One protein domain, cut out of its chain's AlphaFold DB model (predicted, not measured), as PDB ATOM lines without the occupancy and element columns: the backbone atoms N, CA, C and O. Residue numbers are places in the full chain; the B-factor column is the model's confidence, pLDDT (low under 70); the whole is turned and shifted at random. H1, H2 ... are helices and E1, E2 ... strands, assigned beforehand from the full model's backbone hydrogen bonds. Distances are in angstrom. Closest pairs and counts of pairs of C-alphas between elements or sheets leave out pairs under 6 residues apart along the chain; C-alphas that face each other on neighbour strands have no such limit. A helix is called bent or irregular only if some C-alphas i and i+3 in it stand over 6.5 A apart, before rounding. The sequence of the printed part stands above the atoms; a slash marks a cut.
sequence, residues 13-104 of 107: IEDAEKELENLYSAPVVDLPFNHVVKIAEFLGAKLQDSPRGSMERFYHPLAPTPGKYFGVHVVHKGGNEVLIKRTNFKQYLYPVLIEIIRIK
ATOM      1  N   ILE A  13     -51.769  32.054  25.467       94.25
ATOM      2  CA  ILE A  13     -50.452  32.702  25.375       94.25
ATOM      3  C   ILE A  13     -50.475  33.815  24.316       94.25
ATOM      4  O   ILE A  13     -49.831  34.849  24.498       94.25
ATOM      5  N   GLU A  14     -51.241  33.637  23.244       94.69
ATOM      6  CA  GLU A  14     -51.448  34.616  22.178       94.69
ATOM      7  C   GLU A  14     -52.156  35.875  22.697       94.69
ATOM      8  O   GLU A  14     -51.791  36.989  22.317       94.69
ATOM      9  N   ASP A  15     -53.115  35.728  23.618       94.31
ATOM     10  CA  ASP A  15     -53.773  36.873  24.259       94.31
ATOM     11  C   ASP A  15     -52.789  37.690  25.104       94.31
ATOM     12  O   ASP A  15     -52.800  38.924  25.068       94.31
ATOM     13  N   ALA A  16     -51.904  37.011  25.841       94.69
ATOM     14  CA  ALA A  16     -50.860  37.663  26.625       94.69
ATOM     15  C   ALA A  16     -49.845  38.395  25.730       94.69
ATOM     16  O   ALA A  16     -49.460  39.526  26.035       94.69
ATOM     17  N   GLU A  17     -49.438  37.785  24.615       96.69
ATOM     18  CA  GLU A  17     -48.550  38.404  23.625       96.69
ATOM     19  C   GLU A  17     -49.170  39.674  23.036       96.69
ATOM     20  O   GLU A  17     -48.564  40.746  23.094       96.69
ATOM     21  N   LYS A  18     -50.418  39.583  22.567       95.50
ATOM     22  CA  LYS A  18     -51.159  40.719  22.014       95.50
ATOM     23  C   LYS A  18     -51.301  41.853  23.025       95.50
ATOM     24  O   LYS A  18     -51.176  43.027  22.672       95.50
ATOM     25  N   GLU A  19     -51.538  41.535  24.295       95.25
ATOM     26  CA  GLU A  19     -51.637  42.562  25.327       95.25
ATOM     27  C   GLU A  19     -50.282  43.227  25.626       95.25
ATOM     28  O   GLU A  19     -50.226  44.441  25.844       95.25
ATOM     29  N   LEU A  20     -49.171  42.485  25.566       96.38
ATOM     30  CA  LEU A  20     -47.828  43.070  25.656       96.38
ATOM     31  C   LEU A  20     -47.540  44.013  24.483       96.38
ATOM     32  O   LEU A  20     -46.987  45.096  24.701       96.38
ATOM     33  N   GLU A  21     -47.940  43.653  23.265       96.38
ATOM     34  CA  GLU A  21     -47.824  44.513  22.079       96.38
ATOM     35  C   GLU A  21     -48.686  45.780  22.197       96.38
ATOM     36  O   GLU A  21     -48.224  46.885  21.874       96.38
ATOM     37  N   ASN A  22     -49.906  45.657  22.733       95.25
ATOM     38  CA  ASN A  22     -50.780  46.794  23.028       95.25
ATOM     39  C   ASN A  22     -50.111  47.770  24.007       95.25
ATOM     40  O   ASN A  22     -50.093  48.980  23.769       95.25
ATOM     41  N   LEU A  23     -49.523  47.260  25.096       95.31
ATOM     42  CA  LEU A  23     -48.783  48.065  26.076       95.31
ATOM     43  C   LEU A  23     -47.536  48.713  25.460       95.31
ATOM     44  O   LEU A  23     -47.223  49.871  25.751       95.31
ATOM     45  N   TYR A  24     -46.832  47.989  24.587       96.25
ATOM     46  CA  TYR A  24     -45.657  48.493  23.880       96.25
ATOM     47  C   TYR A  24     -46.012  49.679  22.968       96.25
ATOM     48  O   TYR A  24     -45.309  50.700  22.939       96.25
ATOM     49  N   SER A  25     -47.119  49.566  22.240       94.81
ATOM     50  CA  SER A  25     -47.556  50.547  21.242       94.81
ATOM     51  C   SER A  25     -48.407  51.680  21.822       94.81
ATOM     52  O   SER A  25     -48.638  52.677  21.141       94.81
ATOM     53  N   ALA A  26     -48.834  51.580  23.084       93.06
ATOM     54  CA  ALA A  26     -49.708  52.568  23.704       93.06
ATOM     55  C   ALA A  26     -49.111  53.998  23.678       93.06
ATOM     56  O   ALA A  26     -47.957  54.195  24.083       93.06
ATOM     57  N   PRO A  27     -49.892  55.023  23.275       93.56
ATOM     58  CA  PRO A  27     -49.448  56.418  23.216       93.56
ATOM     59  C   PRO A  27     -49.541  57.091  24.596       93.56
ATOM     60  O   PRO A  27     -50.191  58.119  24.769       93.56
ATOM     61  N   VAL A  28     -48.926  56.478  25.610       92.81
ATOM     62  CA  VAL A  28     -48.924  56.959  26.999       92.81
ATOM     63  C   VAL A  28     -47.503  57.032  27.556       92.81
ATOM     64  O   VAL A  28     -46.590  56.346  27.086       92.81
ATOM     65  N   VAL A  29     -47.304  57.890  28.558       93.50
ATOM     66  CA  VAL A  29     -46.013  58.032  29.255       93.50
ATOM     67  C   VAL A  29     -45.852  56.950  30.319       93.50
ATOM     68  O   VAL A  29     -44.803  56.308  30.386       93.50
ATOM     69  N   ASP A  30     -46.909  56.720  31.096       93.69
ATOM     70  CA  ASP A  30     -46.949  55.762  32.195       93.69
ATOM     71  C   ASP A  30     -47.924  54.617  31.880       93.69
ATOM     72  O   ASP A  30     -48.967  54.823  31.253       93.69
ATOM     73  N   LEU A  31     -47.588  53.415  32.342       94.38
ATOM     74  CA  LEU A  31     -48.418  52.216  32.274       94.38
ATOM     75  C   LEU A  31     -48.788  51.749  33.691       94.38
ATOM     76  O   LEU A  31     -47.965  51.879  34.602       94.38
ATOM     77  N   PRO A  32     -49.980  51.161  33.890       93.00
ATOM     78  CA  PRO A  32     -50.357  50.574  35.170       93.00
ATOM     79  C   PRO A  32     -49.514  49.327  35.459       93.00
ATOM     80  O   PRO A  32     -49.600  48.333  34.738       93.00
ATOM     81  N   PHE A  33     -48.721  49.354  36.533       93.06
ATOM     82  CA  PHE A  33     -47.805  48.260  36.868       93.06
ATOM     83  C   PHE A  33     -48.550  46.951  37.148       93.06
ATOM     84  O   PHE A  33     -48.189  45.909  36.609       93.06
ATOM     85  N   ASN A  34     -49.649  47.018  37.905       91.56
ATOM     86  CA  ASN A  34     -50.471  45.854  38.247       91.56
ATOM     87  C   ASN A  34     -51.003  45.103  37.009       91.56
ATOM     88  O   ASN A  34     -51.226  43.899  37.042       91.56
ATOM     89  N   HIS A  35     -51.207  45.806  35.894       92.81
ATOM     90  CA  HIS A  35     -51.621  45.165  34.648       92.81
ATOM     91  C   HIS A  35     -50.492  44.315  34.052       92.81
ATOM     92  O   HIS A  35     -50.739  43.205  33.595       92.81
ATOM     93  N   VAL A  36     -49.244  44.788  34.132       94.69
ATOM     94  CA  VAL A  36     -48.061  44.013  33.726       94.69
ATOM     95  C   VAL A  36     -47.813  42.836  34.668       94.69
ATOM     96  O   VAL A  36     -47.475  41.757  34.190       94.69
ATOM     97  N   VAL A  37     -48.023  43.020  35.977       94.44
ATOM     98  CA  VAL A  37     -47.919  41.942  36.978       94.44
ATOM     99  C   VAL A  37     -48.818  40.771  36.594       94.44
ATOM    100  O   VAL A  37     -48.320  39.660  36.468       94.44
ATOM    101  N   LYS A  38     -50.096  41.021  36.288       94.69
ATOM    102  CA  LYS A  38     -51.039  39.965  35.881       94.69
ATOM    103  C   LYS A  38     -50.572  39.187  34.655       94.69
ATOM    104  O   LYS A  38     -50.669  37.965  34.633       94.69
ATOM    105  N   ILE A  39     -50.057  39.878  33.638       96.12
ATOM    106  CA  ILE A  39     -49.531  39.216  32.437       96.12
ATOM    107  C   ILE A  39     -48.300  38.372  32.797       96.12
ATOM    108  O   ILE A  39     -48.189  37.226  32.373       96.12
ATOM    109  N   ALA A  40     -47.384  38.910  33.606       96.44
ATOM    110  CA  ALA A  40     -46.193  38.188  34.041       96.44
ATOM    111  C   ALA A  40     -46.549  36.940  34.874       96.44
ATOM    112  O   ALA A  40     -45.979  35.875  34.645       96.44
ATOM    113  N   GLU A  41     -47.516  37.047  35.786       95.62
ATOM    114  CA  GLU A  41     -48.030  35.940  36.602       95.62
ATOM    115  C   GLU A  41     -48.729  34.872  35.765       95.62
ATOM    116  O   GLU A  41     -48.469  33.688  35.965       95.62
ATOM    117  N   PHE A  42     -49.537  35.270  34.776       96.00
ATOM    118  CA  PHE A  42     -50.125  34.343  33.804       96.00
ATOM    119  C   PHE A  42     -49.047  33.541  33.063       96.00
ATOM    120  O   PHE A  42     -49.168  32.333  32.871       96.00
ATOM    121  N   LEU A  43     -47.936  34.192  32.708       96.19
ATOM    122  CA  LEU A  43     -46.790  33.518  32.103       96.19
ATOM    123  C   LEU A  43     -46.013  32.646  33.107       96.19
ATOM    124  O   LEU A  43     -45.176  31.849  32.693       96.19
ATOM    125  N   GLY A  44     -46.306  32.714  34.405       96.31
ATOM    126  CA  GLY A  44     -45.653  31.923  35.450       96.31
ATOM    127  C   GLY A  44     -44.464  32.620  36.113       96.31
ATOM    128  O   GLY A  44     -43.681  31.969  36.810       96.31
ATOM    129  N   ALA A  45     -44.305  33.930  35.911       97.38
ATOM    130  CA  ALA A  45     -43.369  34.727  36.691       97.38
ATOM    131  C   ALA A  45     -43.923  34.983  38.100       97.38
ATOM    132  O   ALA A  45     -45.125  35.137  38.292       97.38
ATOM    133  N   LYS A  46     -43.036  35.076  39.088       96.94
ATOM    134  CA  LYS A  46     -43.391  35.397  40.474       96.94
ATOM    135  C   LYS A  46     -42.843  36.762  40.843       96.94
ATOM    136  O   LYS A  46     -41.620  36.938  40.815       96.94
ATOM    137  N   LEU A  47     -43.715  37.698  41.207       95.00
ATOM    138  CA  LEU A  47     -43.290  38.952  41.825       95.00
ATOM    139  C   LEU A  47     -42.582  38.630  43.151       95.00
ATOM    140  O   LEU A  47     -43.033  37.776  43.910       95.00
ATOM    141  N   GLN A  48     -41.417  39.226  43.366       93.69
ATOM    142  CA  GLN A  48     -40.607  39.015  44.561       93.69
ATOM    143  C   GLN A  48     -40.970  40.054  45.615       93.69
ATOM    144  O   GLN A  48     -41.153  41.222  45.278       93.69
ATOM    145  N   ASP A  49     -40.985  39.645  46.883       83.31
ATOM    146  CA  ASP A  49     -41.142  40.577  47.997       83.31
ATOM    147  C   ASP A  49     -39.964  41.558  48.008       83.31
ATOM    148  O   ASP A  49     -38.821  41.199  48.306       83.31
ATOM    149  N   SER A  50     -40.231  42.810  47.638       68.25
ATOM    150  CA  SER A  50     -39.238  43.880  47.670       68.25
ATOM    151  C   SER A  50     -39.267  44.534  49.057       68.25
ATOM    152  O   SER A  50     -40.268  45.154  49.419       68.25
ATOM    153  N   PRO A  51     -38.198  44.426  49.874       54.16
ATOM    154  CA  PRO A  51     -38.246  44.821  51.283       54.16
ATOM    155  C   PRO A  51     -38.350  46.333  51.523       54.16
ATOM    156  O   PRO A  51     -38.540  46.719  52.674       54.16
ATOM    157  N   ARG A  52     -38.206  47.172  50.483       58.03
ATOM    158  CA  ARG A  52     -38.515  48.619  50.393       58.03
ATOM    159  C   ARG A  52     -37.811  49.177  49.155       58.03
ATOM    160  O   ARG A  52     -36.597  49.036  49.026       58.03
ATOM    161  N   GLY A  53     -38.535  49.869  48.281       71.31
ATOM    162  CA  GLY A  53     -37.922  50.636  47.198       71.31
ATOM    163  C   GLY A  53     -38.862  50.911  46.035       71.31
ATOM    164  O   GLY A  53     -39.999  50.461  46.003       71.31
ATOM    165  N   SER A  54     -38.354  51.646  45.054       85.25
ATOM    166  CA  SER A  54     -39.045  51.899  43.787       85.25
ATOM    167  C   SER A  54     -38.651  50.882  42.713       85.25
ATOM    168  O   SER A  54     -38.765  51.177  41.531       85.25
ATOM    169  N   MET A  55     -38.137  49.710  43.098       90.94
ATOM    170  CA  MET A  55     -37.699  48.662  42.178       90.94
ATOM    171  C   MET A  55     -38.457  47.373  42.472       90.94
ATOM    172  O   MET A  55     -38.284  46.776  43.535       90.94
ATOM    173  N   GLU A  56     -39.240  46.940  41.493       93.06
ATOM    174  CA  GLU A  56     -39.978  45.684  41.530       93.06
ATOM    175  C   GLU A  56     -39.238  44.626  40.722       93.06
ATOM    176  O   GLU A  56     -38.666  44.922  39.665       93.06
ATOM    177  N   ARG A  57     -39.218  43.392  41.224       94.25
ATOM    178  CA  ARG A  57     -38.494  42.276  40.607       94.25
ATOM    179  C   ARG A  57     -39.390  41.060  40.468       94.25
ATOM    180  O   ARG A  57     -40.136  40.717  41.372       94.25
ATOM    181  N   PHE A  58     -39.240  40.368  39.354       96.50
ATOM    182  CA  PHE A  58     -39.878  39.107  39.035       96.50
ATOM    183  C   PHE A  58     -38.821  38.015  38.920       96.50
ATOM    184  O   PHE A  58     -37.703  38.267  38.464       96.50
ATOM    185  N   TYR A  59     -39.201  36.797  39.279       97.56
ATOM    186  CA  TYR A  59     -38.462  35.578  38.982       97.56
ATOM    187  C   TYR A  59     -39.223  34.749  37.952       97.56
ATOM    188  O   TYR A  59     -40.425  34.541  38.107       97.56
ATOM    189  N   HIS A  60     -38.536  34.215  36.942       98.12
ATOM    190  CA  HIS A  60     -39.103  33.186  36.070       98.12
ATOM    191  C   HIS A  60     -37.993  32.261  35.541       98.12
ATOM    192  O   HIS A  60     -37.060  32.757  34.916       98.12
ATOM    193  N   PRO A  61     -38.108  30.919  35.644       97.31
ATOM    194  CA  PRO A  61     -37.074  29.978  35.174       97.31
ATOM    195  C   PRO A  61     -36.624  30.141  33.707       97.31
ATOM    196  O   PRO A  61     -35.473  29.862  33.361       97.31
ATOM    197  N   LEU A  62     -37.518  30.622  32.838       97.19
ATOM    198  CA  LEU A  62     -37.273  30.849  31.416       97.19
ATOM    199  C   LEU A  62     -36.733  32.254  31.114       97.19
ATOM    200  O   LEU A  62     -36.399  32.526  29.967       97.19
ATOM    201  N   ALA A  63     -36.600  33.139  32.108       96.12
ATOM    202  CA  ALA A  63     -36.071  34.477  31.881       96.12
ATOM    203  C   ALA A  63     -34.622  34.409  31.340       96.12
ATOM    204  O   ALA A  63     -33.776  33.706  31.918       96.12
ATOM    205  N   PRO A  64     -34.297  35.128  30.248       94.25
ATOM    206  CA  PRO A  64     -32.954  35.192  29.661       94.25
ATOM    207  C   PRO A  64     -32.026  36.171  30.406       94.25
ATOM    208  O   PRO A  64     -31.298  36.946  29.794       94.25
ATOM    209  N   THR A  65     -32.065  36.178  31.736       94.75
ATOM    210  CA  THR A  65     -31.310  37.115  32.579       94.75
ATOM    211  C   THR A  65     -30.513  36.382  33.662       94.75
ATOM    212  O   THR A  65     -30.885  35.270  34.061       94.75
ATOM    213  N   PRO A  66     -29.418  36.981  34.174       91.75
ATOM    214  CA  PRO A  66     -28.655  36.411  35.280       91.75
ATOM    215  C   PRO A  66     -29.544  36.106  36.490       91.75
ATOM    216  O   PRO A  66     -30.381  36.915  36.890       91.75
ATOM    217  N   GLY A  67     -29.392  34.907  37.049       93.56
ATOM    218  CA  GLY A  67     -30.199  34.451  38.182       93.56
ATOM    219  C   GLY A  67     -31.691  34.266  37.886       93.56
ATOM    220  O   GLY A  67     -32.429  33.956  38.811       93.56
ATOM    221  N   LYS A  68     -32.140  34.412  36.629       96.62
ATOM    222  CA  LYS A  68     -33.551  34.285  36.220       96.62
ATOM    223  C   LYS A  68     -34.481  35.359  36.801       96.62
ATOM    224  O   LYS A  68     -35.695  35.160  36.882       96.62
ATOM    225  N   TYR A  69     -33.905  36.507  37.162       95.44
ATOM    226  CA  TYR A  69     -34.629  37.670  37.667       95.44
ATOM    227  C   TYR A  69     -34.662  38.806  36.649       95.44
ATOM    228  O   TYR A  69     -33.692  39.049  35.933       95.44
ATOM    229  N   PHE A  70     -35.756  39.551  36.621       96.00
ATOM    230  CA  PHE A  70     -35.907  40.772  35.831       96.00
ATOM    231  C   PHE A  70     -36.756  41.766  36.615       96.00
ATOM    232  O   PHE A  70     -37.434  41.385  37.561       96.00
ATOM    233  N   GLY A  71     -36.703  43.053  36.293       93.94
ATOM    234  CA  GLY A  71     -37.383  44.041  37.120       93.94
ATOM    235  C   GLY A  71     -37.457  45.413  36.492       93.94
ATOM    236  O   GLY A  71     -36.868  45.669  35.444       93.94
ATOM    237  N   VAL A  72     -38.198  46.296  37.146       95.44
ATOM    238  CA  VAL A  72     -38.514  47.626  36.633       95.44
ATOM    239  C   VAL A  72     -38.603  48.627  37.772       95.44
ATOM    240  O   VAL A  72     -39.062  48.306  38.869       95.44
ATOM    241  N   HIS A  73     -38.204  49.865  37.490       94.06
ATOM    242  CA  HIS A  73     -38.457  50.958  38.411       94.06
ATOM    243  C   HIS A  73     -39.927  51.391  38.333       94.06
ATOM    244  O   HIS A  73     -40.395  51.809  37.266       94.06
ATOM    245  N   VAL A  74     -40.625  51.336  39.463       93.25
ATOM    246  CA  VAL A  74     -42.012  51.778  39.629       93.25
ATOM    247  C   VAL A  74     -42.099  53.209  40.157       93.25
ATOM    248  O   VAL A  74     -41.157  53.752  40.730       93.25
ATOM    249  N   VAL A  75     -43.240  53.848  39.939       90.69
ATOM    250  CA  VAL A  75     -43.576  55.181  40.434       90.69
ATOM    251  C   VAL A  75     -44.833  55.052  41.283       90.69
ATOM    252  O   VAL A  75     -45.883  54.649  40.785       90.69
ATOM    253  N   HIS A  76     -44.720  55.415  42.557       85.12
ATOM    254  CA  HIS A  76     -45.836  55.457  43.495       85.12
ATOM    255  C   HIS A  76     -46.485  56.845  43.416       85.12
ATOM    256  O   HIS A  76     -45.841  57.834  43.761       85.12
ATOM    257  N   LYS A  77     -47.737  56.945  42.947       77.81
ATOM    258  CA  LYS A  77     -48.461  58.234  42.840       77.81
ATOM    259  C   LYS A  77     -49.383  58.535  44.035       77.81
ATOM    260  O   LYS A  77     -50.215  59.433  43.959       77.81
ATOM    261  N   GLY A  78     -49.179  57.849  45.161       67.00
ATOM    262  CA  GLY A  78     -50.055  57.918  46.334       67.00
ATOM    263  C   GLY A  78     -51.245  56.957  46.213       67.00
ATOM    264  O   GLY A  78     -51.674  56.609  45.116       67.00
ATOM    265  N   GLY A  79     -51.753  56.477  47.351       71.75
ATOM    266  CA  GLY A  79     -52.734  55.385  47.377       71.75
ATOM    267  C   GLY A  79     -52.153  54.052  46.879       71.75
ATOM    268  O   GLY A  79     -50.957  53.807  47.010       71.75
ATOM    269  N   ASN A  80     -53.002  53.200  46.296       70.56
ATOM    270  CA  ASN A  80     -52.616  51.876  45.778       70.56
ATOM    271  C   ASN A  80     -52.206  51.898  44.291       70.56
ATOM    272  O   ASN A  80     -52.100  50.843  43.662       70.56
ATOM    273  N   GLU A  81     -52.030  53.079  43.690       82.44
ATOM    274  CA  GLU A  81     -51.692  53.188  42.273       82.44
ATOM    275  C   GLU A  81     -50.172  53.164  42.060       82.44
ATOM    276  O   GLU A  81     -49.438  54.086  42.428       82.44
ATOM    277  N   VAL A  82     -49.716  52.080  41.430       90.50
ATOM    278  CA  VAL A  82     -48.318  51.857  41.055       90.50
ATOM    279  C   VAL A  82     -48.208  51.887  39.536       90.50
ATOM    280  O   VAL A  82     -48.900  51.148  38.828       90.50
ATOM    281  N   LEU A  83     -47.329  52.748  39.029       93.69
ATOM    282  CA  LEU A  83     -47.098  52.948  37.601       93.69
ATOM    283  C   LEU A  83     -45.669  52.573  37.210       93.69
ATOM    284  O   LEU A  83     -44.765  52.566  38.040       93.69
ATOM    285  N   ILE A  84     -45.442  52.328  35.925       94.94
ATOM    286  CA  ILE A  84     -44.104  52.238  35.329       94.94
ATOM    287  C   ILE A  84     -44.017  53.164  34.125       94.94
ATOM    288  O   ILE A  84     -44.973  53.288  33.360       94.94
ATOM    289  N   LYS A  85     -42.848  53.770  33.898       95.69
ATOM    290  CA  LYS A  85     -42.614  54.493  32.644       95.69
ATOM    291  C   LYS A  85     -42.667  53.510  31.478       95.69
ATOM    292  O   LYS A  85     -42.009  52.468  31.519       95.69
ATOM    293  N   ARG A  86     -43.364  53.867  30.396       95.75
ATOM    294  CA  ARG A  86     -43.434  53.046  29.177       95.75
ATOM    295  C   ARG A  86     -42.045  52.750  28.609       95.75
ATOM    296  O   ARG A  86     -41.804  51.654  28.120       95.75
ATOM    297  N   THR A  87     -41.107  53.691  28.715       96.88
ATOM    298  CA  THR A  87     -39.705  53.480  28.311       96.88
ATOM    299  C   THR A  87     -39.049  52.342  29.096       96.88
ATOM    300  O   THR A  87     -38.424  51.474  28.496       96.88
ATOM    301  N   ASN A  88     -39.261  52.286  30.414       96.50
ATOM    302  CA  ASN A  88     -38.718  51.231  31.269       96.50
ATOM    303  C   ASN A  88     -39.397  49.885  30.991       96.50
ATOM    304  O   ASN A  88     -38.724  48.860  30.951       96.50
ATOM    305  N   PHE A  89     -40.712  49.882  30.744       97.50
ATOM    306  CA  PHE A  89     -41.422  48.684  30.285       97.50
ATOM    307  C   PHE A  89     -40.780  48.111  29.016       97.50
ATOM    308  O   PHE A  89     -40.412  46.937  28.996       97.50
ATOM    309  N   LYS A  90     -40.586  48.952  27.989       97.62
ATOM    310  CA  LYS A  90     -39.977  48.555  26.710       97.62
ATOM    311  C   LYS A  90     -38.562  48.020  26.861       97.62
ATOM    312  O   LYS A  90     -38.185  47.111  26.135       97.62
ATOM    313  N   GLN A  91     -37.787  48.606  27.764       97.25
ATOM    314  CA  GLN A  91     -36.383  48.266  27.935       97.25
ATOM    315  C   GLN A  91     -36.176  47.012  28.792       97.25
ATOM    316  O   GLN A  91     -35.299  46.214  28.481       97.25
ATOM    317  N   TYR A  92     -36.961  46.836  29.860       96.69
ATOM    318  CA  TYR A  92     -36.634  45.868  30.914       96.69
ATOM    319  C   TYR A  92     -37.649  44.737  31.100       96.69
ATOM    320  O   TYR A  92     -37.265  43.665  31.562       96.69
ATOM    321  N   LEU A  93     -38.926  44.943  30.758       97.69
ATOM    322  CA  LEU A  93     -39.967  43.923  30.952       97.69
ATOM    323  C   LEU A  93     -40.362  43.265  29.637       97.69
ATOM    324  O   LEU A  93     -40.323  42.045  29.525       97.69
ATOM    325  N   TYR A  94     -40.697  44.072  28.630       98.19
ATOM    326  CA  TYR A  94     -41.171  43.595  27.334       98.19
ATOM    327  C   TYR A  94     -40.261  42.532  26.686       98.19
ATOM    328  O   TYR A  94     -40.760  41.443  26.410       98.19
ATOM    329  N   PRO A  95     -38.943  42.759  26.486       98.31
ATOM    330  CA  PRO A  95     -38.090  41.775  25.816       98.31
ATOM    331  C   PRO A  95     -37.996  40.449  26.580       98.31
ATOM    332  O   PRO A  95     -37.925  39.389  25.966       98.31
ATOM    333  N   VAL A  96     -38.035  40.494  27.915       98.19
ATOM    334  CA  VAL A  96     -37.980  39.296  28.761       98.19
ATOM    335  C   VAL A  96     -39.284  38.504  28.656       98.19
ATOM    336  O   VAL A  96     -39.249  37.290  28.471       98.19
ATOM    337  N   LEU A  97     -40.434  39.180  28.748       98.12
ATOM    338  CA  LEU A  97     -41.751  38.541  28.689       98.12
ATOM    339  C   LEU A  97     -42.039  37.944  27.304       98.12
ATOM    340  O   LEU A  97     -42.540  36.824  27.221       98.12
ATOM    341  N   ILE A  98     -41.652  38.633  26.226       98.31
ATOM    342  CA  ILE A  98     -41.748  38.098  24.859       98.31
ATOM    343  C   ILE A  98     -40.842  36.879  24.674       98.31
ATOM    344  O   ILE A  98     -41.260  35.891  24.074       98.31
ATOM    345  N   GLU A  99     -39.625  36.891  25.223       98.06
ATOM    346  CA  GLU A  99     -38.745  35.722  25.147       98.06
ATOM    347  C   GLU A  99     -39.327  34.517  25.902       98.06
ATOM    348  O   GLU A  99     -39.291  33.396  25.396       98.06
ATOM    349  N   ILE A 100     -39.933  34.738  27.073       98.00
ATOM    350  CA  ILE A 100     -40.643  33.691  27.823       98.00
ATOM    351  C   ILE A 100     -41.777  33.091  26.979       98.00
ATOM    352  O   ILE A 100     -41.881  31.866  26.888       98.00
ATOM    353  N   ILE A 101     -42.595  33.932  26.337       97.75
ATOM    354  CA  ILE A 101     -43.660  33.495  25.419       97.75
ATOM    355  C   ILE A 101     -43.076  32.663  24.275       97.75
ATOM    356  O   ILE A 101     -43.542  31.553  24.017       97.75
ATOM    357  N   ARG A 102     -42.012  33.153  23.630       97.62
ATOM    358  CA  ARG A 102     -41.338  32.465  22.521       97.62
ATOM    359  C   ARG A 102     -40.852  31.075  22.916       97.62
ATOM    360  O   ARG A 102     -40.978  30.146  22.122       97.62
ATOM    361  N   ILE A 103     -40.274  30.928  24.108       96.56
ATOM    362  CA  ILE A 103     -39.803  29.631  24.605       96.56
ATOM    363  C   ILE A 103     -40.990  28.706  24.888       96.56
ATOM    364  O   ILE A 103     -40.952  27.552  24.473       96.56
ATOM    365  N   LYS A 104     -42.049  29.204  25.541       95.00
ATOM    366  CA  LYS A 104     -43.252  28.409  25.838       95.00
ATOM    367  C   LYS A 104     -43.949  27.891  24.582       95.00
ATOM    368  O   LYS A 104     -44.371  26.750  24.583       95.00
TER     369      LYS A 104
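AT A GLANCE: This is residues 13 to 104 of the 107 residues of an uncharacterized protein of Bacteroides caccae (UniProt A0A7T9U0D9). Three helices, H1, H2 and H3, run side by side as a bundle with their centres in a triangle, and a strongly twisted sheet of four strands wraps partly round it. The long hairpin of E2 and E3 covers the side away from H1, while E4 and E1 cross the end where H2 and H3 begin. The 92 printed residues hold three named helices and four named strands, in the order H1 E1 H2 E2 E3 E4 H3; the sheet's order is E1, E4, E3, E2, all antiparallel, and the class is mixed, helices and strands. The whole is compact, with a radius of gyration of the C-alphas of 12.4 A and spans of 37 by 32 by 19 A.

IN THESE COORDINATES: Find C-alpha 13 at (-50.452, 32.702, 25.375); from there H1, residues 13 to 25, runs 18.5 A. E1 is residues 30 to 32, and H2, residues 33 to 42, follows directly over 14.4 A. After residues 43 to 54 look for E2, residues 55 to 59, beginning at C-alpha 55 at (-37.699, 48.662, 42.178). E3, residues 69 to 76, is 21.8 A long, and E4 is residues 82 to 85. H3, residues 86 to 104, runs 24.9 A to C-alpha 104 at (-43.252, 28.409, 25.838); it has a kink of 43 degrees near residue 93 and is only just irregular, with C-alphas 91 and 94 at 6.7 A.

HOW THE PARTS SIT: Begin with H1, which touches H3, closest at the C-alphas of Tyr 24 and Lys 90, 6.3 A, at a shallow tilt of 19 degrees, opposite ways. With residues 16 to 20 alone H1 only just touches H2, with 3 pairs of C-alphas within 8 A, the closest those of Ala 16 and Ile 39, 6.2 A. H2 and H3 are close but not clearly touching, with the C-alphas of Ala 40 and Leu 97 at 7.0 A. H2 and H3 are on the sheet, on opposite faces; the closest C-alphas of E3 and H3 are those of Val 72 and Tyr 92, 6.3 A. H1 is not on the sheet. E2, E3 and E4 form a meander, each strand the antiparallel neighbour of the one before. Look for N 58 and O 70 at 2.7 A between E2 and E3, N 75 and O 83 at 2.8 A between E3 and E4, and N 31 and O 84 at 2.8 A between E1 and E4. In H1 and H2 every O i to N i+4 pair is within hydrogen-bond range; in H3 12 of 15 are.

THE WHOLE: The two C-alphas farthest apart are those of Gly 78 and Ile 103, 37.1 A. The printed part has no cut, and the link from H2 to E2 is long, with 12 residues. The mean pLDDT of the printed part is 92.4; look for values under 70 at residues 50 to 52 and residue 78.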